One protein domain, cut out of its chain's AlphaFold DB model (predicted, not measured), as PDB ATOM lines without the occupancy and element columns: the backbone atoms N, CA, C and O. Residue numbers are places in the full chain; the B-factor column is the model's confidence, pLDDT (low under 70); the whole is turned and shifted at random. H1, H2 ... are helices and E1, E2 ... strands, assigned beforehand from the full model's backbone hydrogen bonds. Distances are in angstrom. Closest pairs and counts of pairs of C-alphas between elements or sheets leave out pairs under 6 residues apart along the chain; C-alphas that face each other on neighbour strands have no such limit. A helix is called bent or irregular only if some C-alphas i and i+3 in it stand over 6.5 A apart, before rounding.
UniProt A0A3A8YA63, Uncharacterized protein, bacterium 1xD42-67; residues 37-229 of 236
ATOM      1  N   ASN A  37      41.036 -23.866  32.518       88.69
ATOM      2  CA  ASN A  37      40.762 -23.158  31.267       88.69
ATOM      3  C   ASN A  37      39.451 -23.621  30.610       88.69
ATOM      4  O   ASN A  37      38.706 -22.795  30.080       88.69
ATOM      5  N   GLU A  38      39.151 -24.924  30.646       89.19
ATOM      6  CA  GLU A  38      37.895 -25.467  30.120       89.19
ATOM      7  C   GLU A  38      36.691 -24.986  30.947       89.19
ATOM      8  O   GLU A  38      35.700 -24.542  30.365       89.19
ATOM      9  N   ILE A  39      36.799 -24.979  32.282       88.88
ATOM     10  CA  ILE A  39      35.773 -24.444  33.191       88.88
ATOM     11  C   ILE A  39      35.506 -22.967  32.893       88.88
ATOM     12  O   ILE A  39      34.354 -22.584  32.699       88.88
ATOM     13  N   GLN A  40      36.545 -22.131  32.822       91.62
ATOM     14  CA  GLN A  40      36.383 -20.693  32.584       91.62
ATOM     15  C   GLN A  40      35.792 -20.404  31.201       91.62
ATOM     16  O   GLN A  40      34.889 -19.576  31.075       91.62
ATOM     17  N   SER A  41      36.237 -21.124  30.166       90.50
ATOM     18  CA  SER A  41      35.672 -20.984  28.822       90.50
ATOM     19  C   SER A  41      34.193 -21.375  28.782       90.50
ATOM     20  O   SER A  41      33.397 -20.675  28.157       90.50
ATOM     21  N   ALA A  42      33.813 -22.472  29.443       89.19
ATOM     22  CA  ALA A  42      32.430 -22.937  29.488       89.19
ATOM     23  C   ALA A  42      31.531 -22.004  30.317       89.19
ATOM     24  O   ALA A  42      30.414 -21.702  29.901       89.19
ATOM     25  N   LYS A  43      32.027 -21.479  31.446       92.88
ATOM     26  CA  LYS A  43      31.324 -20.461  32.243       92.88
ATOM     27  C   LYS A  43      31.108 -19.171  31.462       92.88
ATOM     28  O   LYS A  43      30.010 -18.631  31.504       92.88
ATOM     29  N   GLN A  44      32.112 -18.697  30.723       92.44
ATOM     30  CA  GLN A  44      31.979 -17.488  29.906       92.44
ATOM     31  C   GLN A  44      30.957 -17.667  28.780       92.44
ATOM     32  O   GLN A  44      30.179 -16.760  28.490       92.44
ATOM     33  N   GLU A  45      30.952 -18.829  28.131       89.38
ATOM     34  CA  GLU A  45      29.956 -19.131  27.107       89.38
ATOM     35  C   GLU A  45      28.545 -19.172  27.701       89.38
ATOM     36  O   GLU A  45      27.632 -18.543  27.168       89.38
ATOM     37  N   LEU A  46      28.380 -19.856  28.836       91.25
ATOM     38  CA  LEU A  46      27.107 -19.920  29.537       91.25
ATOM     39  C   LEU A  46      26.651 -18.539  30.029       91.25
ATOM     40  O   LEU A  46      25.479 -18.212  29.887       91.25
ATOM     41  N   HIS A  47      27.566 -17.707  30.533       93.44
ATOM     42  CA  HIS A  47      27.288 -16.323  30.916       93.44
ATOM     43  C   HIS A  47      26.663 -15.538  29.760       93.44
ATOM     44  O   HIS A  47      25.635 -14.897  29.950       93.44
ATOM     45  N   ASN A  48      27.237 -15.629  28.557       90.94
ATOM     46  CA  ASN A  48      26.704 -14.931  27.386       90.94
ATOM     47  C   ASN A  48      25.286 -15.421  27.038       90.94
ATOM     48  O   ASN A  48      24.407 -14.610  26.764       90.94
ATOM     49  N   ILE A  49      25.042 -16.737  27.107       90.25
ATOM     50  CA  ILE A  49      23.712 -17.319  26.867       90.25
ATOM     51  C   ILE A  49      22.697 -16.807  27.901       90.25
ATOM     52  O   ILE A  49      21.590 -16.416  27.527       90.25
ATOM     53  N   ILE A  50      23.067 -16.792  29.188       92.88
ATOM     54  CA  ILE A  50      22.206 -16.292  30.267       92.88
ATOM     55  C   ILE A  50      21.918 -14.803  30.063       92.88
ATOM     56  O   ILE A  50      20.757 -14.399  30.097       92.88
ATOM     57  N   TYR A  51      22.955 -13.999  29.829       92.75
ATOM     58  CA  TYR A  51      22.836 -12.559  29.631       92.75
ATOM     59  C   TYR A  51      21.872 -12.233  28.488       92.75
ATOM     60  O   TYR A  51      20.897 -11.515  28.699       92.75
ATOM     61  N   ASP A  52      22.087 -12.822  27.309       89.31
ATOM     62  CA  ASP A  52      21.293 -12.524  26.119       89.31
ATOM     63  C   ASP A  52      19.812 -12.914  26.291       89.31
ATOM     64  O   ASP A  52      18.918 -12.216  25.801       89.31
ATOM     65  N   GLN A  53      19.528 -14.034  26.968       88.88
ATOM     66  CA  GLN A  53      18.153 -14.472  27.232       88.88
ATOM     67  C   GLN A  53      17.467 -13.606  28.291       88.88
ATOM     68  O   GLN A  53      16.294 -13.261  28.121       88.88
ATOM     69  N   LEU A  54      18.168 -13.232  29.365       90.56
ATOM     70  CA  LEU A  54      17.614 -12.384  30.421       90.56
ATOM     71  C   LEU A  54      17.435 -10.931  29.970       90.56
ATOM     72  O   LEU A  54      16.448 -10.302  30.353       90.56
ATOM     73  N   GLU A  55      18.324 -10.404  29.125       90.31
ATOM     74  CA  GLU A  55      18.186  -9.065  28.539       90.31
ATOM     75  C   GLU A  55      16.882  -8.953  27.738       90.31
ATOM     76  O   GLU A  55      16.110  -8.011  27.923       90.31
ATOM     77  N   ARG A  56      16.563  -9.965  26.922       85.12
ATOM     78  CA  ARG A  56      15.307 -10.016  26.150       85.12
ATOM     79  C   ARG A  56      14.056 -10.126  27.012       85.12
ATOM     80  O   ARG A  56      12.987  -9.695  26.590       85.12
ATOM     81  N   GLN A  57      14.190 -10.704  28.199       84.00
ATOM     82  CA  GLN A  57      13.116 -10.804  29.182       84.00
ATOM     83  C   GLN A  57      13.023  -9.567  30.081       84.00
ATOM     84  O   GLN A  57      12.105  -9.490  30.893       84.00
ATOM     85  N   ASN A  58      13.948  -8.605  29.944       86.25
ATOM     86  CA  ASN A  58      14.121  -7.495  30.877       86.25
ATOM     87  C   ASN A  58      14.212  -7.990  32.338       86.25
ATOM     88  O   ASN A  58      13.565  -7.437  33.221       86.25
ATOM     89  N   ALA A  59      14.985  -9.063  32.548       88.62
ATOM     90  CA  ALA A  59      15.132  -9.773  33.820       88.62
ATOM     91  C   ALA A  59      16.612  -9.954  34.217       88.62
ATOM     92  O   ALA A  59      17.005 -10.965  34.806       88.62
ATOM     93  N   LEU A  60      17.469  -8.993  33.848       92.50
ATOM     94  CA  LEU A  60      18.909  -9.023  34.141       92.50
ATOM     95  C   LEU A  60      19.210  -9.036  35.646       92.50
ATOM     96  O   LEU A  60      20.283  -9.480  36.048       92.50
ATOM     97  N   GLU A  61      18.268  -8.615  36.491       91.06
ATOM     98  CA  GLU A  61      18.356  -8.756  37.944       91.06
ATOM     99  C   GLU A  61      18.526 -10.215  38.402       91.06
ATOM    100  O   GLU A  61      19.111 -10.456  39.459       91.06
ATOM    101  N   HIS A  62      18.084 -11.193  37.602       90.50
ATOM    102  CA  HIS A  62      18.233 -12.614  37.911       90.50
ATOM    103  C   HIS A  62      19.565 -13.213  37.443       90.50
ATOM    104  O   HIS A  62      19.832 -14.371  37.757       90.50
ATOM    105  N   LEU A  63      20.429 -12.465  36.743       93.44
ATOM    106  CA  LEU A  63      21.684 -12.979  36.168       93.44
ATOM    107  C   LEU A  63      22.522 -13.753  37.195       93.44
ATOM    108  O   LEU A  63      22.859 -14.914  36.976       93.44
ATOM    109  N   GLN A  64      22.758 -13.149  38.361       92.56
ATOM    110  CA  GLN A  64      23.544 -13.772  39.427       92.56
ATOM    111  C   GLN A  64      22.902 -15.063  39.966       92.56
ATOM    112  O   GLN A  64      23.611 -15.953  40.426       92.56
ATOM    113  N   ILE A  65      21.568 -15.169  39.940       91.81
ATOM    114  CA  ILE A  65      20.849 -16.363  40.404       91.81
ATOM    115  C   ILE A  65      21.140 -17.533  39.459       91.81
ATOM    116  O   ILE A  65      21.483 -18.619  39.917       91.81
ATOM    117  N   TYR A  66      21.061 -17.311  38.145       93.12
ATOM    118  CA  TYR A  66      21.366 -18.345  37.152       93.12
ATOM    119  C   TYR A  66      22.828 -18.789  37.203       93.12
ATOM    120  O   TYR A  66      23.105 -19.984  37.131       93.12
ATOM    121  N   GLU A  67      23.763 -17.851  37.359       93.38
ATOM    122  CA  GLU A  67      25.187 -18.174  37.489       93.38
ATOM    123  C   GLU A  67      25.475 -19.009  38.740       93.38
ATOM    124  O   GLU A  67      26.180 -20.011  38.649       93.38
ATOM    125  N   GLU A  68      24.889 -18.649  39.887       90.81
ATOM    126  CA  GLU A  68      25.021 -19.411  41.138       90.81
ATOM    127  C   GLU A  68      24.479 -20.841  40.989       90.81
ATOM    128  O   GLU A  68      25.078 -21.778  41.506       90.81
ATOM    129  N   ILE A  69      23.389 -21.031  40.239       90.88
ATOM    130  CA  ILE A  69      22.806 -22.359  40.006       90.88
ATOM    131  C   ILE A  69      23.654 -23.194  39.036       90.88
ATOM    132  O   ILE A  69      23.844 -24.395  39.252       90.88
ATOM    133  N   LEU A  70      24.117 -22.595  37.935       92.06
ATOM    134  CA  LEU A  70      24.625 -23.346  36.784       92.06
ATOM    135  C   LEU A  70      26.154 -23.433  36.715       92.06
ATOM    136  O   LEU A  70      26.674 -24.416  36.188       92.06
ATOM    137  N   PHE A  71      26.900 -22.463  37.250       91.88
ATOM    138  CA  PHE A  71      28.367 -22.513  37.235       91.88
ATOM    139  C   PHE A  71      28.940 -23.725  37.986       91.88
ATOM    140  O   PHE A  71      29.825 -24.373  37.420       91.88
ATOM    141  N   PRO A  72      28.424 -24.116  39.169       88.88
ATOM    142  CA  PRO A  72      28.866 -25.340  39.842       88.88
ATOM    143  C   PRO A  72      28.617 -26.601  39.003       88.88
ATOM    144  O   PRO A  72      29.386 -27.555  39.036       88.88
ATOM    145  N   ARG A  73      27.578 -26.613  38.162       86.62
ATOM    146  CA  ARG A  73      27.290 -27.757  37.279       86.62
ATOM    147  C   ARG A  73      28.280 -27.871  36.130       86.62
ATOM    148  O   ARG A  73      28.584 -28.983  35.701       86.62
ATOM    149  N   ILE A  74      28.778 -26.739  35.637       87.94
ATOM    150  CA  ILE A  74      29.857 -26.702  34.645       87.94
ATOM    151  C   ILE A  74      31.144 -27.241  35.265       87.94
ATOM    152  O   ILE A  74      31.803 -28.080  34.657       87.94
ATOM    153  N   GLU A  75      31.468 -26.827  36.492       86.56
ATOM    154  CA  GLU A  75      32.599 -27.388  37.238       86.56
ATOM    155  C   GLU A  75      32.452 -28.902  37.395       86.56
ATOM    156  O   GLU A  75      33.339 -29.644  36.978       86.56
ATOM    157  N   TYR A  76      31.296 -29.367  37.874       83.56
ATOM    158  CA  TYR A  76      30.977 -30.789  37.991       83.56
ATOM    159  C   TYR A  76      31.149 -31.541  36.663       83.56
ATOM    160  O   TYR A  76      31.805 -32.583  36.615       83.56
ATOM    161  N   GLN A  77      30.596 -31.012  35.568       83.81
ATOM    162  CA  GLN A  77      30.660 -31.626  34.240       83.81
ATOM    163  C   GLN A  77      32.100 -31.760  33.743       83.81
ATOM    164  O   GLN A  77      32.490 -32.826  33.254       83.81
ATOM    165  N   VAL A  78      32.885 -30.686  33.849       84.88
ATOM    166  CA  VAL A  78      34.280 -30.701  33.413       84.88
ATOM    167  C   VAL A  78      35.079 -31.634  34.317       84.88
ATOM    168  O   VAL A  78      35.747 -32.520  33.804       84.88
ATOM    169  N   MET A  79      34.954 -31.543  35.641       80.75
ATOM    170  CA  MET A  79      35.664 -32.436  36.565       80.75
ATOM    171  C   MET A  79      35.379 -33.916  36.263       80.75
ATOM    172  O   MET A  79      36.323 -34.700  36.114       80.75
ATOM    173  N   CYS A  80      34.111 -34.283  36.034       78.94
ATOM    174  CA  CYS A  80      33.732 -35.652  35.677       78.94
ATOM    175  C   CYS A  80      34.383 -36.125  34.368       78.94
ATOM    176  O   CYS A  80      34.814 -37.274  34.277       78.94
ATOM    177  N   LYS A  81      34.510 -35.250  33.357       81.50
ATOM    178  CA  LYS A  81      35.176 -35.560  32.076       81.50
ATOM    179  C   LYS A  81      36.647 -35.952  32.263       81.50
ATOM    180  O   LYS A  81      37.150 -36.781  31.508       81.50
ATOM    181  N   TYR A  82      37.319 -35.382  33.261       79.75
ATOM    182  CA  TYR A  82      38.712 -35.697  33.597       79.75
ATOM    183  C   TYR A  82      38.846 -36.808  34.655       79.75
ATOM    184  O   TYR A  82      39.959 -37.118  35.072       79.75
ATOM    185  N   GLY A  83      37.744 -37.448  35.063       73.12
ATOM    186  CA  GLY A  83      37.743 -38.536  36.046       73.12
ATOM    187  C   GLY A  83      37.743 -38.080  37.508       73.12
ATOM    188  O   GLY A  83      37.792 -38.925  38.401       73.12
ATOM    189  N   ASN A  84      37.640 -36.773  37.763       70.62
ATOM    190  CA  ASN A  84      37.446 -36.219  39.098       70.62
ATOM    191  C   ASN A  84      35.947 -36.224  39.390       70.62
ATOM    192  O   ASN A  84      35.215 -35.403  38.849       70.62
ATOM    193  N   ILE A  85      35.478 -37.172  40.197       65.00
ATOM    194  CA  ILE A  85      34.059 -37.300  40.546       65.00
ATOM    195  C   ILE A  85      33.852 -36.603  41.899       65.00
ATOM    196  O   ILE A  85      34.319 -37.135  42.909       65.00
ATOM    197  N   PRO A  86      33.195 -35.427  41.957       62.47
ATOM    198  CA  PRO A  86      32.832 -34.795  43.225       62.47
ATOM    199  C   PRO A  86      31.919 -35.719  44.038       62.47
ATOM    200  O   PRO A  86      31.254 -36.584  43.474       62.47
ATOM    201  N   ASN A  87      31.865 -35.561  45.362       59.34
ATOM    202  CA  ASN A  87      31.009 -36.402  46.204       59.34
ATOM    203  C   ASN A  87      29.528 -36.237  45.813       59.34
ATOM    204  O   ASN A  87      28.951 -35.163  45.988       59.34
ATOM    205  N   VAL A  88      28.908 -37.312  45.316       55.78
ATOM    206  CA  VAL A  88      27.501 -37.338  44.886       55.78
ATOM    207  C   VAL A  88      26.711 -38.331  45.737       55.78
ATOM    208  O   VAL A  88      27.151 -39.470  45.896       55.78
ATOM    209  N   VAL A  89      25.531 -37.950  46.237       55.81
ATOM    210  CA  VAL A  89      24.599 -38.884  46.898       55.81
ATOM    211  C   VAL A  89      23.361 -39.087  46.028       55.81
ATOM    212  O   VAL A  89      22.795 -38.148  45.467       55.81
ATOM    213  N   SER A  90      22.943 -40.349  45.901       50.16
ATOM    214  CA  SER A  90      21.699 -40.730  45.236       50.16
ATOM    215  C   SER A  90      20.519 -40.491  46.177       50.16
ATOM    216  O   SER A  90      20.457 -41.144  47.214       50.16
ATOM    217  N   SER A  91      19.634 -39.566  45.802       48.47
ATOM    218  CA  SER A  91      18.225 -39.314  46.183       48.47
ATOM    219  C   SER A  91      17.592 -39.746  47.535       48.47
ATOM    220  O   SER A  91      16.424 -39.427  47.722       48.47
ATOM    221  N   ASN A  92      18.266 -40.393  48.495       44.62
ATOM    222  CA  ASN A  92      17.673 -40.949  49.726       44.62
ATOM    223  C   ASN A  92      18.651 -40.997  50.925       44.62
ATOM    224  O   ASN A  92      18.819 -42.052  51.541       44.62
ATOM    225  N   GLY A  93      19.303 -39.897  51.303       41.50
ATOM    226  CA  GLY A  93      20.139 -39.921  52.509       41.50
ATOM    227  C   GLY A  93      20.448 -38.554  53.092       41.50
ATOM    228  O   GLY A  93      20.766 -37.631  52.352       41.50
ATOM    229  N   ASP A  94      20.389 -38.479  54.423       44.03
ATOM    230  CA  ASP A  94      20.718 -37.349  55.306       44.03
ATOM    231  C   ASP A  94      22.217 -36.947  55.288       44.03
ATOM    232  O   ASP A  94      22.722 -36.367  56.250       44.03
ATOM    233  N   ASP A  95      22.944 -37.262  54.213       45.88
ATOM    234  CA  ASP A  95      24.357 -36.930  54.046       45.88
ATOM    235  C   ASP A  95      24.505 -35.678  53.175       45.88
ATOM    236  O   ASP A  95      24.018 -35.615  52.045       45.88
ATOM    237  N   TYR A  96      25.215 -34.682  53.710       49.06
ATOM    238  CA  TYR A  96      25.586 -33.444  53.024       49.06
ATOM    239  C   TYR A  96      26.521 -33.742  51.838       49.06
ATOM    240  O   TYR A  96      27.744 -33.670  51.957       49.06
ATOM    241  N   SER A  97      25.953 -34.093  50.686       60.41
ATOM    242  CA  SER A  97      26.659 -34.125  49.404       60.41
ATOM    243  C   SER A  97      26.492 -32.811  48.666       60.41
ATOM    244  O   SER A  97      25.407 -32.237  48.659       60.41
ATOM    245  N   GLU A  98      27.534 -32.387  47.964       72.06
ATOM    246  CA  GLU A  98      27.529 -31.141  47.196       72.06
ATOM    247  C   GLU A  98      26.515 -31.160  46.034       72.06
ATOM    248  O   GLU A  98      26.010 -30.112  45.631       72.06
ATOM    249  N   TYR A  99      26.150 -32.352  45.537       78.06
ATOM    250  CA  TYR A  99      25.256 -32.524  44.391       78.06
ATOM    251  C   TYR A  99      24.161 -33.568  44.644       78.06
ATOM    252  O   TYR A  99      24.439 -34.696  45.055       78.06
ATOM    253  N   ALA A 100      22.909 -33.219  44.343       82.69
ATOM    254  CA  ALA A 100      21.799 -34.164  44.229       82.69
ATOM    255  C   ALA A 100      21.693 -34.638  42.779       82.69
ATOM    256  O   ALA A 100      21.740 -33.809  41.870       82.69
ATOM    257  N   HIS A 101      21.486 -35.937  42.557       83.50
ATOM    258  CA  HIS A 101      21.200 -36.451  41.219       83.50
ATOM    259  C   HIS A 101      19.989 -37.381  41.172       83.50
ATOM    260  O   HIS A 101      19.659 -38.068  42.143       83.50
ATOM    261  N   CYS A 102      19.356 -37.436  40.005       87.00
ATOM    262  CA  CYS A 102      18.289 -38.377  39.693       87.00
ATOM    263  C   CYS A 102      18.392 -38.818  38.228       87.00
ATOM    264  O   CYS A 102      18.529 -37.983  37.336       87.00
ATOM    265  N   GLU A 103      18.350 -40.127  37.979       90.88
ATOM    266  CA  GLU A 103      18.338 -40.679  36.622       90.88
ATOM    267  C   GLU A 103      16.969 -40.449  35.962       90.88
ATOM    268  O   GLU A 103      15.931 -40.823  36.509       90.88
ATOM    269  N   ALA A 104      16.969 -39.837  34.782       91.19
ATOM    270  CA  ALA A 104      15.792 -39.380  34.054       91.19
ATOM    271  C   ALA A 104      15.935 -39.652  32.542       91.19
ATOM    272  O   ALA A 104      15.980 -38.723  31.739       91.19
ATOM    273  N   PRO A 105      15.995 -40.920  32.100       92.12
ATOM    274  CA  PRO A 105      16.302 -41.257  30.705       92.12
ATOM    275  C   PRO A 105      15.277 -40.716  29.695       92.12
ATOM    276  O   PRO A 105      15.627 -40.506  28.535       92.12
ATOM    277  N   ASN A 106      14.042 -40.462  30.143       88.44
ATOM    278  CA  ASN A 106      12.967 -39.883  29.334       88.44
ATOM    279  C   ASN A 106      12.732 -38.397  29.632       88.44
ATOM    280  O   ASN A 106      11.731 -37.864  29.173       88.44
ATOM    281  N   GLY A 107      13.604 -37.742  30.398       88.94
ATOM    282  CA  GLY A 107      13.353 -36.403  30.918       88.94
ATOM    283  C   GLY A 107      12.602 -36.399  32.250       88.94
ATOM    284  O   GLY A 107      12.308 -37.444  32.852       88.94
ATOM    285  N   GLY A 108      12.339 -35.199  32.748       86.94
ATOM    286  CA  GLY A 108      11.794 -34.991  34.078       86.94
ATOM    287  C   GLY A 108      11.715 -33.524  34.472       86.94
ATOM    288  O   GLY A 108      12.055 -32.628  33.706       86.94
ATOM    289  N   VAL A 109      11.267 -33.285  35.698       86.88
ATOM    290  CA  VAL A 109      11.219 -31.966  36.323       86.88
ATOM    291  C   VAL A 109      11.876 -32.040  37.694       86.88
ATOM    292  O   VAL A 109      11.557 -32.919  38.498       86.88
ATOM    293  N   ALA A 110      12.754 -31.091  37.986       87.62
ATOM    294  CA  ALA A 110      13.243 -30.816  39.324       87.62
ATOM    295  C   ALA A 110      12.610 -29.520  39.845       87.62
ATOM    296  O   ALA A 110      12.588 -28.504  39.161       87.62
ATOM    297  N   THR A 111      12.089 -29.539  41.069       85.94
ATOM    298  CA  THR A 111      11.595 -28.331  41.751       85.94
ATOM    299  C   THR A 111      12.404 -28.122  43.011       85.94
ATOM    300  O   THR A 111      12.541 -29.077  43.781       85.94
ATOM    301  N   TYR A 112      12.906 -26.918  43.253       87.50
ATOM    302  CA  TYR A 112      13.705 -26.631  44.440       87.50
ATOM    303  C   TYR A 112      13.606 -25.168  44.873       87.50
ATOM    304  O   TYR A 112      13.242 -24.294  44.091       87.50
ATOM    305  N   THR A 113      13.926 -24.910  46.141       87.56
ATOM    306  CA  THR A 113      13.951 -23.560  46.712       87.56
ATOM    307  C   THR A 113      15.353 -23.236  47.206       87.56
ATOM    308  O   THR A 113      15.913 -23.999  47.997       87.56
ATOM    309  N   LEU A 114      15.888 -22.095  46.769       88.31
ATOM    310  CA  LEU A 114      17.153 -21.546  47.253       88.31
ATOM    311  C   LEU A 114      16.912 -20.603  48.432       88.31
ATOM    312  O   LEU A 114      16.033 -19.735  48.383       88.31
ATOM    313  N   GLU A 115      17.722 -20.755  49.474       86.88
ATOM    314  CA  GLU A 115      17.758 -19.861  50.625       86.88
ATOM    315  C   GLU A 115      18.447 -18.544  50.264       86.88
ATOM    316  O   GLU A 115      19.641 -18.491  49.964       86.88
ATOM    317  N   ARG A 116      17.681 -17.455  50.324       82.06
ATOM    318  CA  ARG A 116      18.157 -16.073  50.187       82.06
ATOM    319  C   ARG A 116      17.279 -15.144  51.033       82.06
ATOM    320  O   ARG A 116      16.318 -15.577  51.658       82.06
ATOM    321  N   SER A 117      17.584 -13.842  51.041       74.44
ATOM    322  CA  SER A 117      16.772 -12.823  51.737       74.44
ATOM    323  C   SER A 117      15.297 -12.833  51.313       74.44
ATOM    324  O   SER A 117      14.412 -12.551  52.115       74.44
ATOM    325  N   THR A 118      15.039 -13.162  50.050       78.88
ATOM    326  CA  THR A 118      13.740 -13.598  49.538       78.88
ATOM    327  C   THR A 118      13.973 -14.954  48.901       78.88
ATOM    328  O   THR A 118      14.792 -15.043  47.985       78.88
ATOM    329  N   ASN A 119      13.300 -15.988  49.410       84.12
ATOM    330  CA  ASN A 119      13.414 -17.341  48.874       84.12
ATOM    331  C   ASN A 119      13.134 -17.342  47.374       84.12
ATOM    332  O   ASN A 119      12.198 -16.685  46.911       84.12
ATOM    333  N   ILE A 120      13.947 -18.096  46.643       86.19
ATOM    334  CA  ILE A 120      13.840 -18.212  45.195       86.19
ATOM    335  C   ILE A 120      13.302 -19.597  44.875       86.19
ATOM    336  O   ILE A 120      13.899 -20.600  45.270       86.19
ATOM    337  N   ASN A 121      12.192 -19.650  44.150       86.38
ATOM    338  CA  ASN A 121      11.617 -20.902  43.679       86.38
ATOM    339  C   ASN A 121      12.147 -21.202  42.282       86.38
ATOM    340  O   ASN A 121      12.091 -20.352  41.398       86.38
ATOM    341  N   CYS A 122      12.643 -22.417  42.088       86.69
ATOM    342  CA  CYS A 122      13.197 -22.871  40.825       86.69
ATOM    343  C   CYS A 122      12.407 -24.077  40.314       86.69
ATOM    344  O   CYS A 122      12.086 -24.999  41.073       86.69
ATOM    345  N   VAL A 123      12.110 -24.069  39.018       86.56
ATOM    346  CA  VAL A 123      11.581 -25.218  38.283       86.56
ATOM    347  C   VAL A 123      12.509 -25.478  37.127       86.56
ATOM    348  O   VAL A 123      12.717 -24.607  36.292       86.56
ATOM    349  N   GLU A 124      13.027 -26.687  37.061       88.94
ATOM    350  CA  GLU A 124      13.934 -27.099  36.014       88.94
ATOM    351  C   GLU A 124      13.347 -28.285  35.272       88.94
ATOM    352  O   GLU A 124      12.962 -29.280  35.884       88.94
ATOM    353  N   THR A 125      13.215 -28.158  33.961       87.81
ATOM    354  CA  THR A 125      12.581 -29.152  33.100       87.81
ATOM    355  C   THR A 125      13.601 -29.698  32.126       87.81
ATOM    356  O   THR A 125      14.211 -28.953  31.366       87.81
ATOM    357  N   PHE A 126      13.735 -31.016  32.120       91.25
ATOM    358  CA  PHE A 126      14.689 -31.741  31.305       91.25
ATOM    359  C   PHE A 126      13.942 -32.511  30.226       91.25
ATOM    360  O   PHE A 126      13.121 -33.373  30.539       91.25
ATOM    361  N   LEU A 127      14.232 -32.215  28.962       89.50
ATOM    362  CA  LEU A 127      13.635 -32.883  27.809       89.50
ATOM    363  C   LEU A 127      14.606 -33.899  27.217       89.50
ATOM    364  O   LEU A 127      15.794 -33.613  27.012       89.50
ATOM    365  N   ASN A 128      14.082 -35.085  26.901       91.19
ATOM    366  CA  ASN A 128      14.799 -36.019  26.045       91.19
ATOM    367  C   ASN A 128      14.851 -35.479  24.596       91.19
ATOM    368  O   ASN A 128      14.169 -34.517  24.247       91.19
ATOM    369  N   ARG A 129      15.647 -36.111  23.730       91.12
ATOM    370  CA  ARG A 129      15.833 -35.648  22.348       91.12
ATOM    371  C   ARG A 129      14.544 -35.603  21.519       91.12
ATOM    372  O   ARG A 129      14.395 -34.709  20.686       91.12
ATOM    373  N   GLU A 130      13.660 -36.580  21.688       87.31
ATOM    374  CA  GLU A 130      12.403 -36.662  20.934       87.31
ATOM    375  C   GLU A 130      11.435 -35.566  21.382       87.31
ATOM    376  O   GLU A 130      10.859 -34.880  20.537       87.31
ATOM    377  N   ASP A 131      11.362 -35.316  22.689       84.88
ATOM    378  CA  ASP A 131      10.568 -34.237  23.279       84.88
ATOM    379  C   ASP A 131      11.104 -32.860  22.894       84.88
ATOM    380  O   ASP A 131      10.339 -31.983  22.498       84.88
ATOM    381  N   THR A 132      12.422 -32.660  22.942       86.75
ATOM    382  CA  THR A 132      13.048 -31.427  22.450       86.75
ATOM    383  C   THR A 132      12.671 -31.180  20.997       86.75
ATOM    384  O   THR A 132      12.268 -30.074  20.641       86.75
ATOM    385  N   LEU A 133      12.761 -32.202  20.139       83.69
ATOM    386  CA  LEU A 133      12.373 -32.048  18.745       83.69
ATOM    387  C   LEU A 133      10.895 -31.667  18.635       83.69
ATOM    388  O   LEU A 133      10.586 -30.663  18.005       83.69
ATOM    389  N   TYR A 134       9.999 -32.418  19.270       79.88
ATOM    390  CA  TYR A 134       8.557 -32.228  19.141       79.88
ATOM    391  C   TYR A 134       8.059 -30.894  19.722       79.88
ATOM    392  O   TYR A 134       7.347 -30.149  19.046       79.88
ATOM    393  N   TYR A 135       8.444 -30.566  20.958       75.56
ATOM    394  CA  TYR A 135       7.928 -29.397  21.674       75.56
ATOM    395  C   TYR A 135       8.682 -28.102  21.359       75.56
ATOM    396  O   TYR A 135       8.069 -27.034  21.435       75.56
ATOM    397  N   LEU A 136       9.977 -28.175  21.019       76.00
ATOM    398  CA  LEU A 136      10.831 -26.990  20.859       76.00
ATOM    399  C   LEU A 136      11.200 -26.692  19.408       76.00
ATOM    400  O   LEU A 136      11.184 -25.533  19.005       76.00
ATOM    401  N   LEU A 137      11.564 -27.718  18.634       73.69
ATOM    402  CA  LEU A 137      12.200 -27.525  17.325       73.69
ATOM    403  C   LEU A 137      11.281 -27.822  16.126       73.69
ATOM    404  O   LEU A 137      11.619 -27.429  15.014       73.69
ATOM    405  N   ASN A 138      10.140 -28.491  16.326       67.31
ATOM    406  CA  ASN A 138       9.238 -28.950  15.261       67.31
ATOM    407  C   ASN A 138       7.953 -28.109  15.102       67.31
ATOM    408  O   ASN A 138       7.032 -28.510  14.393       67.31
ATOM    409  N   LYS A 139       7.842 -26.939  15.742       57.62
ATOM    410  CA  LYS A 139       6.723 -26.027  15.460       57.62
ATOM    411  C   LYS A 139       7.070 -25.097  14.306       57.62
ATOM    412  O   LYS A 139       7.892 -24.199  14.466       57.62
ATOM    413  N   ASP A 140       6.405 -25.327  13.176       48.69
ATOM    414  CA  ASP A 140       6.412 -24.469  11.991       48.69
ATOM    415  C   ASP A 140       6.310 -22.983  12.392       48.69
ATOM    416  O   ASP A 140       5.318 -22.535  12.967       48.69
ATOM    417  N   ASP A 141       7.379 -22.236  12.113       45.06
ATOM    418  CA  ASP A 141       7.497 -20.771  12.130       45.06
ATOM    419  C   ASP A 141       7.212 -20.001  13.438       45.06
ATOM    420  O   ASP A 141       7.362 -18.776  13.468       45.06
ATOM    421  N   SER A 142       6.900 -20.668  14.552       46.66
ATOM    422  CA  SER A 142       6.807 -20.029  15.870       46.66
ATOM    423  C   SER A 142       7.812 -20.643  16.846       46.66
ATOM    424  O   SER A 142       7.515 -21.640  17.501       46.66
ATOM    425  N   PHE A 143       8.976 -20.003  17.012       53.34
ATOM    426  CA  PHE A 143       9.968 -20.296  18.067       53.34
ATOM    427  C   PHE A 143       9.468 -19.947  19.480       53.34
ATOM    428  O   PHE A 143      10.260 -19.594  20.353       53.34
ATOM    429  N   SER A 144       8.151 -19.976  19.692       51.88
ATOM    430  CA  SER A 144       7.516 -19.635  20.946       51.88
ATOM    431  C   SER A 144       6.613 -20.760  21.438       51.88
ATOM    432  O   SER A 144       5.760 -21.285  20.720       51.88
ATOM    433  N   PHE A 145       6.828 -21.162  22.686       61.69
ATOM    434  CA  PHE A 145       6.043 -22.195  23.355       61.69
ATOM    435  C   PHE A 145       5.863 -21.830  24.829       61.69
ATOM    436  O   PHE A 145       6.653 -21.079  25.404       61.69
ATOM    437  N   THR A 146       4.794 -22.343  25.432       59.06
ATOM    438  CA  THR A 146       4.518 -22.195  26.863       59.06
ATOM    439  C   THR A 146       4.933 -23.481  27.569       59.06
ATOM    440  O   THR A 146       4.559 -24.570  27.122       59.06
ATOM    441  N   LEU A 147       5.692 -23.367  28.664       57.88
ATOM    442  CA  LEU A 147       6.206 -24.518  29.420       57.88
ATOM    443  C   LEU A 147       5.061 -25.378  29.966       57.88
ATOM    444  O   LEU A 147       5.152 -26.600  29.987       57.88
ATOM    445  N   GLU A 148       3.947 -24.743  30.330       57.91
ATOM    446  CA  GLU A 148       2.710 -25.383  30.764       57.91
ATOM    447  C   GLU A 148       2.189 -26.365  29.720       57.91
ATOM    448  O   GLU A 148       1.841 -27.483  30.076       57.91
ATOM    449  N   THR A 149       2.179 -26.008  28.434       57.75
ATOM    450  CA  THR A 149       1.704 -26.901  27.369       57.75
ATOM    451  C   THR A 149       2.627 -28.104  27.203       57.75
ATOM    452  O   THR A 149       2.138 -29.218  27.035       57.75
ATOM    453  N   ALA A 150       3.946 -27.912  27.303       59.09
ATOM    454  CA  ALA A 150       4.904 -29.017  27.247       59.09
ATOM    455  C   ALA A 150       4.749 -29.938  28.472       59.09
ATOM    456  O   ALA A 150       4.499 -31.127  28.324       59.09
ATOM    457  N   ILE A 151       4.778 -29.391  29.690       58.12
ATOM    458  CA  ILE A 151       4.714 -30.175  30.933       58.12
ATOM    459  C   ILE A 151       3.333 -30.806  31.161       58.12
ATOM    460  O   ILE A 151       3.246 -31.949  31.605       58.12
ATOM    461  N   SER A 152       2.235 -30.109  30.863       56.81
ATOM    462  CA  SER A 152       0.886 -30.683  31.009       56.81
ATOM    463  C   SER A 152       0.667 -31.865  30.062       56.81
ATOM    464  O   SER A 152       0.053 -32.851  30.475       56.81
ATOM    465  N   THR A 153       1.234 -31.805  28.851       53.94
ATOM    466  CA  THR A 153       1.202 -32.902  27.871       53.94
ATOM    467  C   THR A 153       2.124 -34.054  28.285       53.94
ATOM    468  O   THR A 153       1.727 -35.213  28.195       53.94
ATOM    469  N   LEU A 154       3.313 -33.747  28.812       53.31
ATOM    470  CA  LEU A 154       4.337 -34.729  29.194       53.31
ATOM    471  C   LEU A 154       4.040 -35.466  30.507       53.31
ATOM    472  O   LEU A 154       4.505 -36.587  30.708       53.31
ATOM    473  N   VAL A 155       3.282 -34.853  31.425       48.09
ATOM    474  CA  VAL A 155       3.231 -35.332  32.818       48.09
ATOM    475  C   VAL A 155       1.834 -35.601  33.353       48.09
ATOM    476  O   VAL A 155       1.731 -36.195  34.423       48.09
ATOM    477  N   GLY A 156       0.756 -35.234  32.649       40.44
ATOM    478  CA  GLY A 156      -0.608 -35.561  33.085       40.44
ATOM    479  C   GLY A 156      -0.824 -35.268  34.577       40.44
ATOM    480  O   GLY A 156      -1.144 -36.170  35.344       40.44
ATOM    481  N   ALA A 157      -0.580 -34.014  34.974       41.78
ATOM    482  CA  ALA A 157      -0.622 -33.498  36.344       41.78
ATOM    483  C   ALA A 157       0.418 -34.111  37.304       41.78
ATOM    484  O   ALA A 157       0.170 -35.123  37.955       41.78
ATOM    485  N   ILE A 158       1.548 -33.411  37.493       46.19
ATOM    486  CA  ILE A 158       2.430 -33.611  38.655       46.19
ATOM    487  C   ILE A 158       1.565 -33.453  39.925       46.19
ATOM    488  O   ILE A 158       1.111 -32.339  40.213       46.19
ATOM    489  N   PRO A 159       1.278 -34.526  40.688       35.50
ATOM    490  CA  PRO A 159       0.365 -34.442  41.821       35.50
ATOM    491  C   PRO A 159       0.996 -33.601  42.937       35.50
ATOM    492  O   PRO A 159       2.149 -33.824  43.300       35.50
ATOM    493  N   ASN A 160       0.226 -32.676  43.523       41.12
ATOM    494  CA  ASN A 160       0.660 -31.735  44.572       41.12
ATOM    495  C   ASN A 160       1.619 -30.618  44.115       41.12
ATOM    496  O   ASN A 160       2.476 -30.183  44.890       41.12
ATOM    497  N   TYR A 161       1.462 -30.110  42.891       50.53
ATOM    498  CA  TYR A 161       2.052 -28.824  42.510       50.53
ATOM    499  C   TYR A 161       1.434 -27.705  43.362       50.53
ATOM    500  O   TYR A 161       0.240 -27.420  43.274       50.53
ATOM    501  N   GLY A 162       2.233 -27.100  44.242       45.53
ATOM    502  CA  GLY A 162       1.815 -25.914  44.986       45.53
ATOM    503  C   GLY A 162       1.545 -24.749  44.031       45.53
ATOM    504  O   GLY A 162       2.216 -24.609  43.011       45.53
ATOM    505  N   THR A 163       0.599 -23.880  44.384       45.88
ATOM    506  CA  THR A 163       0.190 -22.695  43.601       45.88
ATOM    507  C   THR A 163       1.333 -21.733  43.251       45.88
ATOM    508  O   THR A 163       1.178 -20.910  42.356       45.88
ATOM    509  N   ALA A 164       2.479 -21.822  43.935       44.38
ATOM    510  CA  ALA A 164       3.672 -21.026  43.641       44.38
ATOM    511  C   ALA A 164       4.327 -21.401  42.297       44.38
ATOM    512  O   ALA A 164       4.842 -20.536  41.601       44.38
ATOM    513  N   TYR A 165       4.267 -22.674  41.896       51.94
ATOM    514  CA  TYR A 165       4.980 -23.163  40.713       51.94
ATOM    515  C   TYR A 165       4.135 -23.137  39.430       51.94
ATOM    516  O   TYR A 165       4.687 -23.243  38.341       51.94
ATOM    517  N   SER A 166       2.811 -22.959  39.523       50.91
ATOM    518  CA  SER A 166       1.927 -22.868  38.348       50.91
ATOM    519  C   SER A 166       2.120 -21.577  37.548       50.91
ATOM    520  O   SER A 166       1.982 -21.598  36.330       50.91
ATOM    521  N   GLY A 167       2.481 -20.465  38.202       49.06
ATOM    522  CA  GLY A 167       2.770 -19.196  37.515       49.06
ATOM    523  C   GLY A 167       4.034 -19.251  36.649       49.06
ATOM    524  O   GLY A 167       4.089 -18.619  35.599       49.06
ATOM    525  N   LEU A 168       5.010 -20.073  37.045       53.75
ATOM    526  CA  LEU A 168       6.280 -20.242  36.334       53.75
ATOM    527  C   LEU A 168       6.150 -21.023  35.024       53.75
ATOM    528  O   LEU A 168       6.993 -20.902  34.142       53.75
ATOM    529  N   LEU A 169       5.080 -21.804  34.870       54.62
ATOM    530  CA  LEU A 169       4.863 -22.607  33.670       54.62
ATOM    531  C   LEU A 169       4.175 -21.817  32.542       54.62
ATOM    532  O   LEU A 169       4.274 -22.201  31.379       54.62
ATOM    533  N   GLY A 170       3.540 -20.684  32.849       52.59
ATOM    534  CA  GLY A 170       2.852 -19.834  31.871       52.59
ATOM    535  C   GLY A 170       3.772 -18.943  31.027       52.59
ATOM    536  O   GLY A 170       3.282 -18.123  30.250       52.59
ATOM    537  N   VAL A 171       5.095 -19.057  31.179       59.91
ATOM    538  CA  VAL A 171       6.044 -18.152  30.527       59.91
ATOM    539  C   VAL A 171       6.209 -18.511  29.049       59.91
ATOM    540  O   VAL A 171       6.468 -19.663  28.694       59.91
ATOM    541  N   LEU A 172       6.039 -17.510  28.179       61.78
ATOM    542  CA  LEU A 172       6.322 -17.624  26.752       61.78
ATOM    543  C   LEU A 172       7.836 -17.628  26.550       61.78
ATOM    544  O   LEU A 172       8.501 -16.616  26.786       61.78
ATOM    545  N   MET A 173       8.367 -18.753  26.091       69.12
ATOM    546  CA  MET A 173       9.796 -18.895  25.860       69.12
ATOM    547  C   MET A 173      10.157 -18.658  24.404       69.12
ATOM    548  O   MET A 173       9.391 -19.038  23.527       69.12
ATOM    549  N   VAL A 174      11.317 -18.051  24.149       67.44
ATOM    550  CA  VAL A 174      11.818 -17.762  22.798       67.44
ATOM    551  C   VAL A 174      13.188 -18.402  22.604       67.44
ATOM    552  O   VAL A 174      14.111 -18.135  23.370       67.44
ATOM    553  N   LEU A 175      13.327 -19.214  21.555       71.06
ATOM    554  CA  LEU A 175      14.600 -19.828  21.178       71.06
ATOM    555  C   LEU A 175      15.395 -18.908  20.248       71.06
ATOM    556  O   LEU A 175      14.877 -18.417  19.245       71.06
ATOM    557  N   ASP A 176      16.675 -18.720  20.551       74.06
ATOM    558  CA  ASP A 176      17.628 -18.036  19.677       74.06
ATOM    559  C   ASP A 176      18.683 -19.002  19.112       74.06
ATOM    560  O   ASP A 176      18.698 -20.205  19.392       74.06
ATOM    561  N   ARG A 177      19.598 -18.459  18.303       77.88
ATOM    562  CA  ARG A 177      20.680 -19.233  17.692       77.88
ATOM    563  C   ARG A 177      21.658 -19.824  18.714       77.88
ATOM    564  O   ARG A 177      22.025 -20.979  18.557       77.88
ATOM    565  N   ALA A 178      22.068 -19.068  19.731       78.88
ATOM    566  CA  ALA A 178      23.023 -19.537  20.739       78.88
ATOM    567  C   ALA A 178      22.425 -20.663  21.603       78.88
ATOM    568  O   ALA A 178      23.091 -21.651  21.908       78.88
ATOM    569  N   THR A 179      21.137 -20.557  21.914       81.56
ATOM    570  CA  THR A 179      20.323 -21.574  22.583       81.56
ATOM    571  C   THR A 179      20.248 -22.840  21.736       81.56
ATOM    572  O   THR A 179      20.521 -23.932  22.230       81.56
ATOM    573  N   ASN A 180      19.949 -22.705  20.439       82.94
ATOM    574  CA  ASN A 180      19.930 -23.838  19.516       82.94
ATOM    575  C   ASN A 180      21.315 -24.499  19.398       82.94
ATOM    576  O   ASN A 180      21.431 -25.720  19.450       82.94
ATOM    577  N   ASP A 181      22.385 -23.708  19.302       85.81
ATOM    578  CA  ASP A 181      23.758 -24.217  19.273       85.81
ATOM    579  C   ASP A 181      24.103 -24.963  20.580       85.81
ATOM    580  O   ASP A 181      24.699 -26.043  20.534       85.81
ATOM    581  N   SER A 182      23.661 -24.463  21.741       88.88
ATOM    582  CA  SER A 182      23.790 -25.151  23.035       88.88
ATOM    583  C   SER A 182      23.070 -26.508  23.043       88.88
ATOM    584  O   SER A 182      23.688 -27.534  23.340       88.88
ATOM    585  N   ILE A 183      21.803 -26.545  22.615       89.31
ATOM    586  CA  ILE A 183      20.996 -27.772  22.504       89.31
ATOM    587  C   ILE A 183      21.647 -28.777  21.543       89.31
ATOM    588  O   ILE A 183      21.751 -29.969  21.847       89.31
ATOM    589  N   ASN A 184      22.152 -28.312  20.398       88.56
ATOM    590  CA  ASN A 184      22.828 -29.160  19.417       88.56
ATOM    591  C   ASN A 184      24.111 -29.787  19.980       88.56
ATOM    592  O   ASN A 184      24.365 -30.975  19.757       88.56
ATOM    593  N   ARG A 185      24.907 -29.039  20.760       90.12
ATOM    594  CA  ARG A 185      26.092 -29.587  21.448       90.12
ATOM    595  C   ARG A 185      25.721 -30.607  22.521       90.12
ATOM    596  O   ARG A 185      26.439 -31.593  22.687       90.12
ATOM    597  N   ALA A 186      24.575 -30.432  23.171       90.75
ATOM    598  CA  ALA A 186      23.975 -31.429  24.053       90.75
ATOM    599  C   ALA A 186      23.247 -32.557  23.292       90.75
ATOM    600  O   ALA A 186      22.465 -33.292  23.878       90.75
ATOM    601  N   LYS A 187      23.496 -32.741  21.984       93.00
ATOM    602  CA  LYS A 187      22.915 -33.811  21.146       93.00
ATOM    603  C   LYS A 187      21.380 -33.795  21.080       93.00
ATOM    604  O   LYS A 187      20.768 -34.825  20.791       93.00
ATOM    605  N   GLY A 188      20.775 -32.633  21.303       88.69
ATOM    606  CA  GLY A 188      19.331 -32.444  21.290       88.69
ATOM    607  C   GLY A 188      18.648 -32.667  22.637       88.69
ATOM    608  O   GLY A 188      17.430 -32.657  22.656       88.69
ATOM    609  N   TYR A 189      19.379 -32.862  23.738       93.25
ATOM    610  CA  TYR A 189      18.801 -32.845  25.087       93.25
ATOM    611  C   TYR A 189      18.692 -31.405  25.594       93.25
ATOM    612  O   TYR A 189      19.624 -30.618  25.406       93.25
ATOM    613  N   THR A 190      17.584 -31.050  26.246       92.12
ATOM    614  CA  THR A 190      17.321 -29.665  26.678       92.12
ATOM    615  C   THR A 190      17.089 -29.568  28.176       92.12
ATOM    616  O   THR A 190      16.430 -30.422  28.760       92.12
ATOM    617  N   ASP A 191      17.619 -28.502  28.763       92.69
ATOM    618  CA  ASP A 191      17.385 -28.039  30.126       92.69
ATOM    619  C   ASP A 191      16.691 -26.666  30.053       92.69
ATOM    620  O   ASP A 191      17.137 -25.764  29.336       92.69
ATOM    621  N   ILE A 192      15.560 -26.540  30.743       90.00
ATOM    622  CA  ILE A 192      14.790 -25.309  30.884       90.00
ATOM    623  C   ILE A 192      14.707 -24.977  32.368       90.00
ATOM    624  O   ILE A 192      13.944 -25.610  33.098       90.00
ATOM    625  N   LEU A 193      15.419 -23.942  32.796       90.75
ATOM    626  CA  LEU A 193      15.393 -23.452  34.167       90.75
ATOM    627  C   LEU A 193      14.523 -22.204  34.255       90.75
ATOM    628  O   LEU A 193      14.756 -21.227  33.552       90.75
ATOM    629  N   VAL A 194      13.543 -22.221  35.148       87.56
ATOM    630  CA  VAL A 194      12.680 -21.087  35.465       87.56
ATOM    631  C   VAL A 194      12.880 -20.699  36.921       87.56
ATOM    632  O   VAL A 194      12.846 -21.547  37.813       87.56
ATOM    633  N   VAL A 195      13.059 -19.404  37.156       87.38
ATOM    634  CA  VAL A 195      13.329 -18.800  38.461       87.38
ATOM    635  C   VAL A 195      12.214 -17.814  38.795       87.38
ATOM    636  O   VAL A 195      11.905 -16.957  37.973       87.38
ATOM    637  N   ASP A 196      11.645 -17.911  39.998       84.81
ATOM    638  CA  ASP A 196      10.753 -16.912  40.608       84.81
ATOM    639  C   ASP A 196      11.387 -16.335  41.871       84.81
ATOM    640  O   ASP A 196      11.684 -17.065  42.823       84.81
ATOM    641  N   GLN A 197      11.522 -15.014  41.903       83.50
ATOM    642  CA  GLN A 197      11.901 -14.270  43.091       83.50
ATOM    643  C   GLN A 197      10.794 -13.274  43.449       83.50
ATOM    644  O   GLN A 197      10.705 -12.180  42.898       83.50
ATOM    645  N   GLY A 198       9.944 -13.643  44.410       74.25
ATOM    646  CA  GLY A 198       8.929 -12.735  44.951       74.25
ATOM    647  C   GLY A 198       7.853 -12.296  43.948       74.25
ATOM    648  O   GLY A 198       7.291 -11.215  44.118       74.25
ATOM    649  N   GLY A 199       7.555 -13.111  42.930       70.50
ATOM    650  CA  GLY A 199       6.558 -12.832  41.893       70.50
ATOM    651  C   GLY A 199       7.141 -12.319  40.575       70.50
ATOM    652  O   GLY A 199       6.393 -12.190  39.603       70.50
ATOM    653  N   THR A 200       8.446 -12.040  40.519       76.62
ATOM    654  CA  THR A 200       9.158 -11.767  39.265       76.62
ATOM    655  C   THR A 200       9.769 -13.068  38.764       76.62
ATOM    656  O   THR A 200      10.620 -13.654  39.433       76.62
ATOM    657  N   GLY A 201       9.331 -13.518  37.586       80.00
ATOM    658  CA  GLY A 201       9.796 -14.750  36.956       80.00
ATOM    659  C   GLY A 201      10.690 -14.491  35.745       80.00
ATOM    660  O   GLY A 201      10.439 -13.563  34.980       80.00
ATOM    661  N   SER A 202      11.695 -15.334  35.530       85.38
ATOM    662  CA  SER A 202      12.419 -15.422  34.254       85.38
ATOM    663  C   SER A 202      12.793 -16.865  33.941       85.38
ATOM    664  O   SER A 202      12.683 -17.730  34.811       85.38
ATOM    665  N   TYR A 203      13.236 -17.128  32.715       86.75
ATOM    666  CA  TYR A 203      13.662 -18.451  32.264       86.75
ATOM    667  C   TYR A 203      15.023 -18.435  31.562       86.75
ATOM    668  O   TYR A 203      15.477 -17.409  31.053       86.75
ATOM    669  N   LEU A 204      15.621 -19.616  31.470       89.81
ATOM    670  CA  LEU A 204      16.763 -19.943  30.635       89.81
ATOM    671  C   LEU A 204      16.497 -21.269  29.925       89.81
ATOM    672  O   LEU A 204      16.073 -22.232  30.556       89.81
ATOM    673  N   ILE A 205      16.812 -21.332  28.634       89.25
ATOM    674  CA  ILE A 205      16.860 -22.582  27.873       89.25
ATOM    675  C   ILE A 205      18.307 -22.870  27.479       89.25
ATOM    676  O   ILE A 205      18.998 -22.002  26.944       89.25
ATOM    677  N   THR A 206      18.771 -24.095  27.705       92.19
ATOM    678  CA  THR A 206      20.115 -24.543  27.325       92.19
ATOM    679  C   THR A 206      20.143 -26.039  26.993       92.19
ATOM    680  O   THR A 206      19.139 -26.742  27.090       92.19
ATOM    681  N   GLY A 207      21.289 -26.545  26.540       92.00
ATOM    682  CA  GLY A 207      21.502 -27.974  26.353       92.00
ATOM    683  C   GLY A 207      21.686 -28.711  27.685       92.00
ATOM    684  O   GLY A 207      22.420 -28.246  28.554       92.00
ATOM    685  N   TRP A 208      21.075 -29.888  27.827       94.06
ATOM    686  CA  TRP A 208      21.261 -30.754  28.995       94.06
ATOM    687  C   TRP A 208      22.448 -31.704  28.784       94.06
ATOM    688  O   TRP A 208      22.339 -32.763  28.165       94.06
ATOM    689  N   PHE A 209      23.617 -31.312  29.288       90.56
ATOM    690  CA  PHE A 209      24.875 -32.024  29.035       90.56
ATOM    691  C   PHE A 209      25.108 -33.243  29.936       90.56
ATOM    692  O   PHE A 209      25.913 -34.109  29.597       90.56
ATOM    693  N   GLN A 210      24.412 -33.319  31.070       89.25
ATOM    694  CA  GLN A 210      24.543 -34.381  32.068       89.25
ATOM    695  C   GLN A 210      23.581 -35.555  31.822       89.25
ATOM    696  O   GLN A 210      23.500 -36.451  32.661       89.25
ATOM    697  N   TYR A 211      22.868 -35.578  30.688       90.94
ATOM    698  CA  TYR A 211      21.975 -36.679  30.317       90.94
ATOM    699  C   TYR A 211      22.639 -38.059  30.544       90.94
ATOM    700  O   TYR A 211      23.770 -38.265  30.088       90.94
ATOM    701  N   PRO A 212      21.954 -39.027  31.191       92.69
ATOM    702  CA  PRO A 212      20.544 -39.012  31.598       92.69
ATOM    703  C   PRO A 212      20.296 -38.528  33.039       92.69
ATOM    704  O   PRO A 212      19.258 -38.854  33.605       92.69
ATOM    705  N   TYR A 213      21.212 -37.792  33.672       90.94
ATOM    706  CA  TYR A 213      21.087 -37.382  35.076       90.94
ATOM    707  C   TYR A 213      20.665 -35.918  35.232       90.94
ATOM    708  O   TYR A 213      21.315 -35.006  34.717       90.94
ATOM    709  N   MET A 214      19.581 -35.689  35.975       90.62
ATOM    710  CA  MET A 214      19.242 -34.366  36.506       90.62
ATOM    711  C   MET A 214      20.182 -34.096  37.677       90.62
ATOM    712  O   MET A 214      20.238 -34.924  38.586       90.62
ATOM    713  N   VAL A 215      20.920 -32.984  37.657       88.69
ATOM    714  CA  VAL A 215      21.927 -32.659  38.680       88.69
ATOM    715  C   VAL A 215      21.630 -31.290  39.276       88.69
ATOM    716  O   VAL A 215      21.608 -30.293  38.562       88.69
ATOM    717  N   LEU A 216      21.445 -31.239  40.594       88.44
ATOM    718  CA  LEU A 216      21.292 -29.997  41.348       88.44
ATOM    719  C   LEU A 216      22.498 -29.800  42.261       88.44
ATOM    720  O   LEU A 216      22.901 -30.729  42.959       88.44
ATOM    721  N   TRP A 217      23.036 -28.585  42.293       85.00
ATOM    722  CA  TRP A 217      24.010 -28.180  43.302       85.00
ATOM    723  C   TRP A 217      23.268 -27.857  44.598       85.00
ATOM    724  O   TRP A 217      22.352 -27.040  44.585       85.00
ATOM    725  N   GLN A 218      23.597 -28.550  45.688       78.81
ATOM    726  CA  GLN A 218      22.808 -28.502  46.922       78.81
ATOM    727  C   GLN A 218      23.148 -27.320  47.829       78.81
ATOM    728  O   GLN A 218      22.421 -27.094  48.799       78.81
ATOM    729  N   ASP A 219      24.216 -26.564  47.551       73.94
ATOM    730  CA  ASP A 219      24.531 -25.400  48.376       73.94
ATOM    731  C   ASP A 219      23.344 -24.428  48.350       73.94
ATOM    732  O   ASP A 219      22.839 -24.045  47.294       73.94
ATOM    733  N   ARG A 220      22.856 -24.081  49.545       78.50
ATOM    734  CA  ARG A 220      21.684 -23.216  49.775       78.50
ATOM    735  C   ARG A 220      20.336 -23.765  49.298       78.50
ATOM    736  O   ARG A 220      19.341 -23.048  49.405       78.50
ATOM    737  N   ILE A 221      20.237 -25.012  48.827       86.06
ATOM    738  CA  ILE A 221      18.933 -25.645  48.582       86.06
ATOM    739  C   ILE A 221      18.321 -26.070  49.922       86.06
ATOM    740  O   ILE A 221      18.837 -26.949  50.604       86.06
ATOM    741  N   ILE A 222      17.167 -25.496  50.271       85.31
ATOM    742  CA  ILE A 222      16.434 -25.846  51.507       85.31
ATOM    743  C   ILE A 222      15.361 -26.912  51.294       85.31
ATOM    744  O   ILE A 222      14.914 -27.555  52.241       85.31
ATOM    745  N   SER A 223      14.917 -27.101  50.053       84.00
ATOM    746  CA  SER A 223      14.039 -28.207  49.679       84.00
ATOM    747  C   SER A 223      14.159 -28.481  48.189       84.00
ATOM    748  O   SER A 223      14.280 -27.539  47.406       84.00
ATOM    749  N   TYR A 224      14.106 -29.753  47.798       86.12
ATOM    750  CA  TYR A 224      14.053 -30.158  46.399       86.12
ATOM    751  C   TYR A 224      13.208 -31.418  46.213       86.12
ATOM    752  O   TYR A 224      13.008 -32.200  47.145       86.12
ATOM    753  N   LYS A 225      12.705 -31.614  44.994       85.38
ATOM    754  CA  LYS A 225      12.024 -32.830  44.542       85.38
ATOM    755  C   LYS A 225      12.337 -33.082  43.077       85.38
ATOM    756  O   LYS A 225      12.350 -32.145  42.283       85.38
ATOM    757  N   PHE A 226      12.509 -34.352  42.734       86.06
ATOM    758  CA  PHE A 226      12.631 -34.816  41.358       86.06
ATOM    759  C   PHE A 226      11.376 -35.582  40.944       86.06
ATOM    760  O   PHE A 226      10.849 -36.392  41.709       86.06
ATOM    761  N   TYR A 227      10.940 -35.359  39.712       84.56
ATOM    762  CA  TYR A 227       9.855 -36.075  39.059       84.56
ATOM    763  C   TYR A 227      10.359 -36.556  37.704       84.56
ATOM    764  O   TYR A 227      10.712 -35.745  36.857       84.56
ATOM    765  N   THR A 228      10.408 -37.863  37.482       86.81
ATOM    766  CA  THR A 228      10.865 -38.433  36.208       86.81
ATOM    767  C   THR A 228       9.682 -38.811  35.333       86.81
ATOM    768  O   THR A 228       8.612 -39.183  35.830       86.81
ATOM    769  N   TRP A 229       9.853 -38.708  34.019       83.50
ATOM    770  CA  TRP A 229       8.793 -39.043  33.076       83.50
ATOM    771  C   TRP A 229       8.805 -40.519  32.714       83.50
ATOM    772  O   TRP A 229       9.848 -41.175  32.599       83.50
TER     773      TRP A 229
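AT A GLANCE: This is residues 37 to 229 of the 236 residues of an uncharacterized protein of bacterium 1xD42-67 (UniProt A0A3A8YA63). A twisted sheet of five strands forms the core; one face is covered by the helical hairpin H1 H2 and, partly face to face with it, a small sheet of three strands, E1 E2 E9. On the other face lie the short helices H3, H4 and H5, with the small strand pair E5 E6 nearby, while H6 sits beside edge strand E8. The printed part has 193 residues, with six named helices and ten named strands in the order H1 H2 E1 E2 E3 E4 H3 E5 H4 H5 E6 H6 E7 E8 E9 E10. The large sheet runs E8 E7 E4 E3 E10, all antiparallel, and the class is mixed, helices and strands. The whole is compact and rounded, with a radius of gyration of the C-alphas of 15.7 A and spans of 44 by 39 by 33 A.

IN THESE COORDINATES: H1, residues 37 to 56, begins at C-alpha 37 (40.762, -23.158, 31.267) and is 29.1 A long. H2, residues 60 to 81, is 31.2 A long; it has a kink of 35 degrees near residue 67 and is irregular, with C-alphas 61 and 64 7.4 A apart. E1 is residues 88 to 90 and E2 residues 99 to 103. E3, residues 107 to 114, is 22.4 A long, and E4, residues 120 to 127, is 22.7 A long. H3 is residues 129 to 137, E5 144 to 146, H4 147 to 155, H5 163 to 169, E6 172 to 174 and H6 177 to 185. E7, residues 190 to 197, begins at C-alpha 190 (17.321, -29.665, 26.678) and is 23.1 A long; E8, residues 200 to 207, is 24.1 A long. E9 is residues 213 to 217, and E10, residues 221 to 228, ends at C-alpha 228 (10.865, -38.433, 36.208).

HOW THE PARTS SIT: In the large sheet, E3 and E4 form a hairpin, with N 110 and O 124 at 2.8 A, and E7 and E8 another, with N 193 and O 204 at 2.9 A. E7 and E4 are antiparallel neighbours, with N 125 and O 192 within hydrogen-bond range at 2.8 A, and so are E3 and E10, with N 111 and O 225 within hydrogen-bond range at 2.9 A. With helices on both faces this sheet makes three layers, H1 and H2 on one face and H3, H4 and H5 on the other. H1 and H2 touch, closest at the C-alphas of Leu 54 and Leu 60, 5.2 A, with a shallow tilt of 29 degrees, opposite ways. H2 is over E7, slantwise at 38 degrees on the local plane, at a height over the sheet of 9.0 A. H4 is over E4 and E3 at a height of 10.0 A. H6 is over none of the strands, but the C-alphas of Ile 183 and Gly 207 in E8 are 3.9 A apart. The sheet E1 E2 E9 makes a sandwich, two sheets face to face, with the large one, their best planes 22 degrees apart. E2 and E9 are antiparallel, with N 100 and O 216 at 2.8 A; E1 and E2 are parallel, with no N and O within hydrogen-bond range. E5 and E6 are antiparallel, with N 173 and O 145 at 3.0 A. Every O i to N i+4 pair is within hydrogen-bond range in H1, H3, H4 and H6; H2 has 14 of 18, and H5 has 0 of 3 but 2 of 4 O i to N i+3 pairs.

THE WHOLE: The C-alphas of Asp 94 and Asp 141, the two farthest apart, are 48.1 A from each other. The printed part has no cut, and no link is long. The mean pLDDT of the printed part is 77.7; residues 85 to 97 and 138 to 174 are under 70.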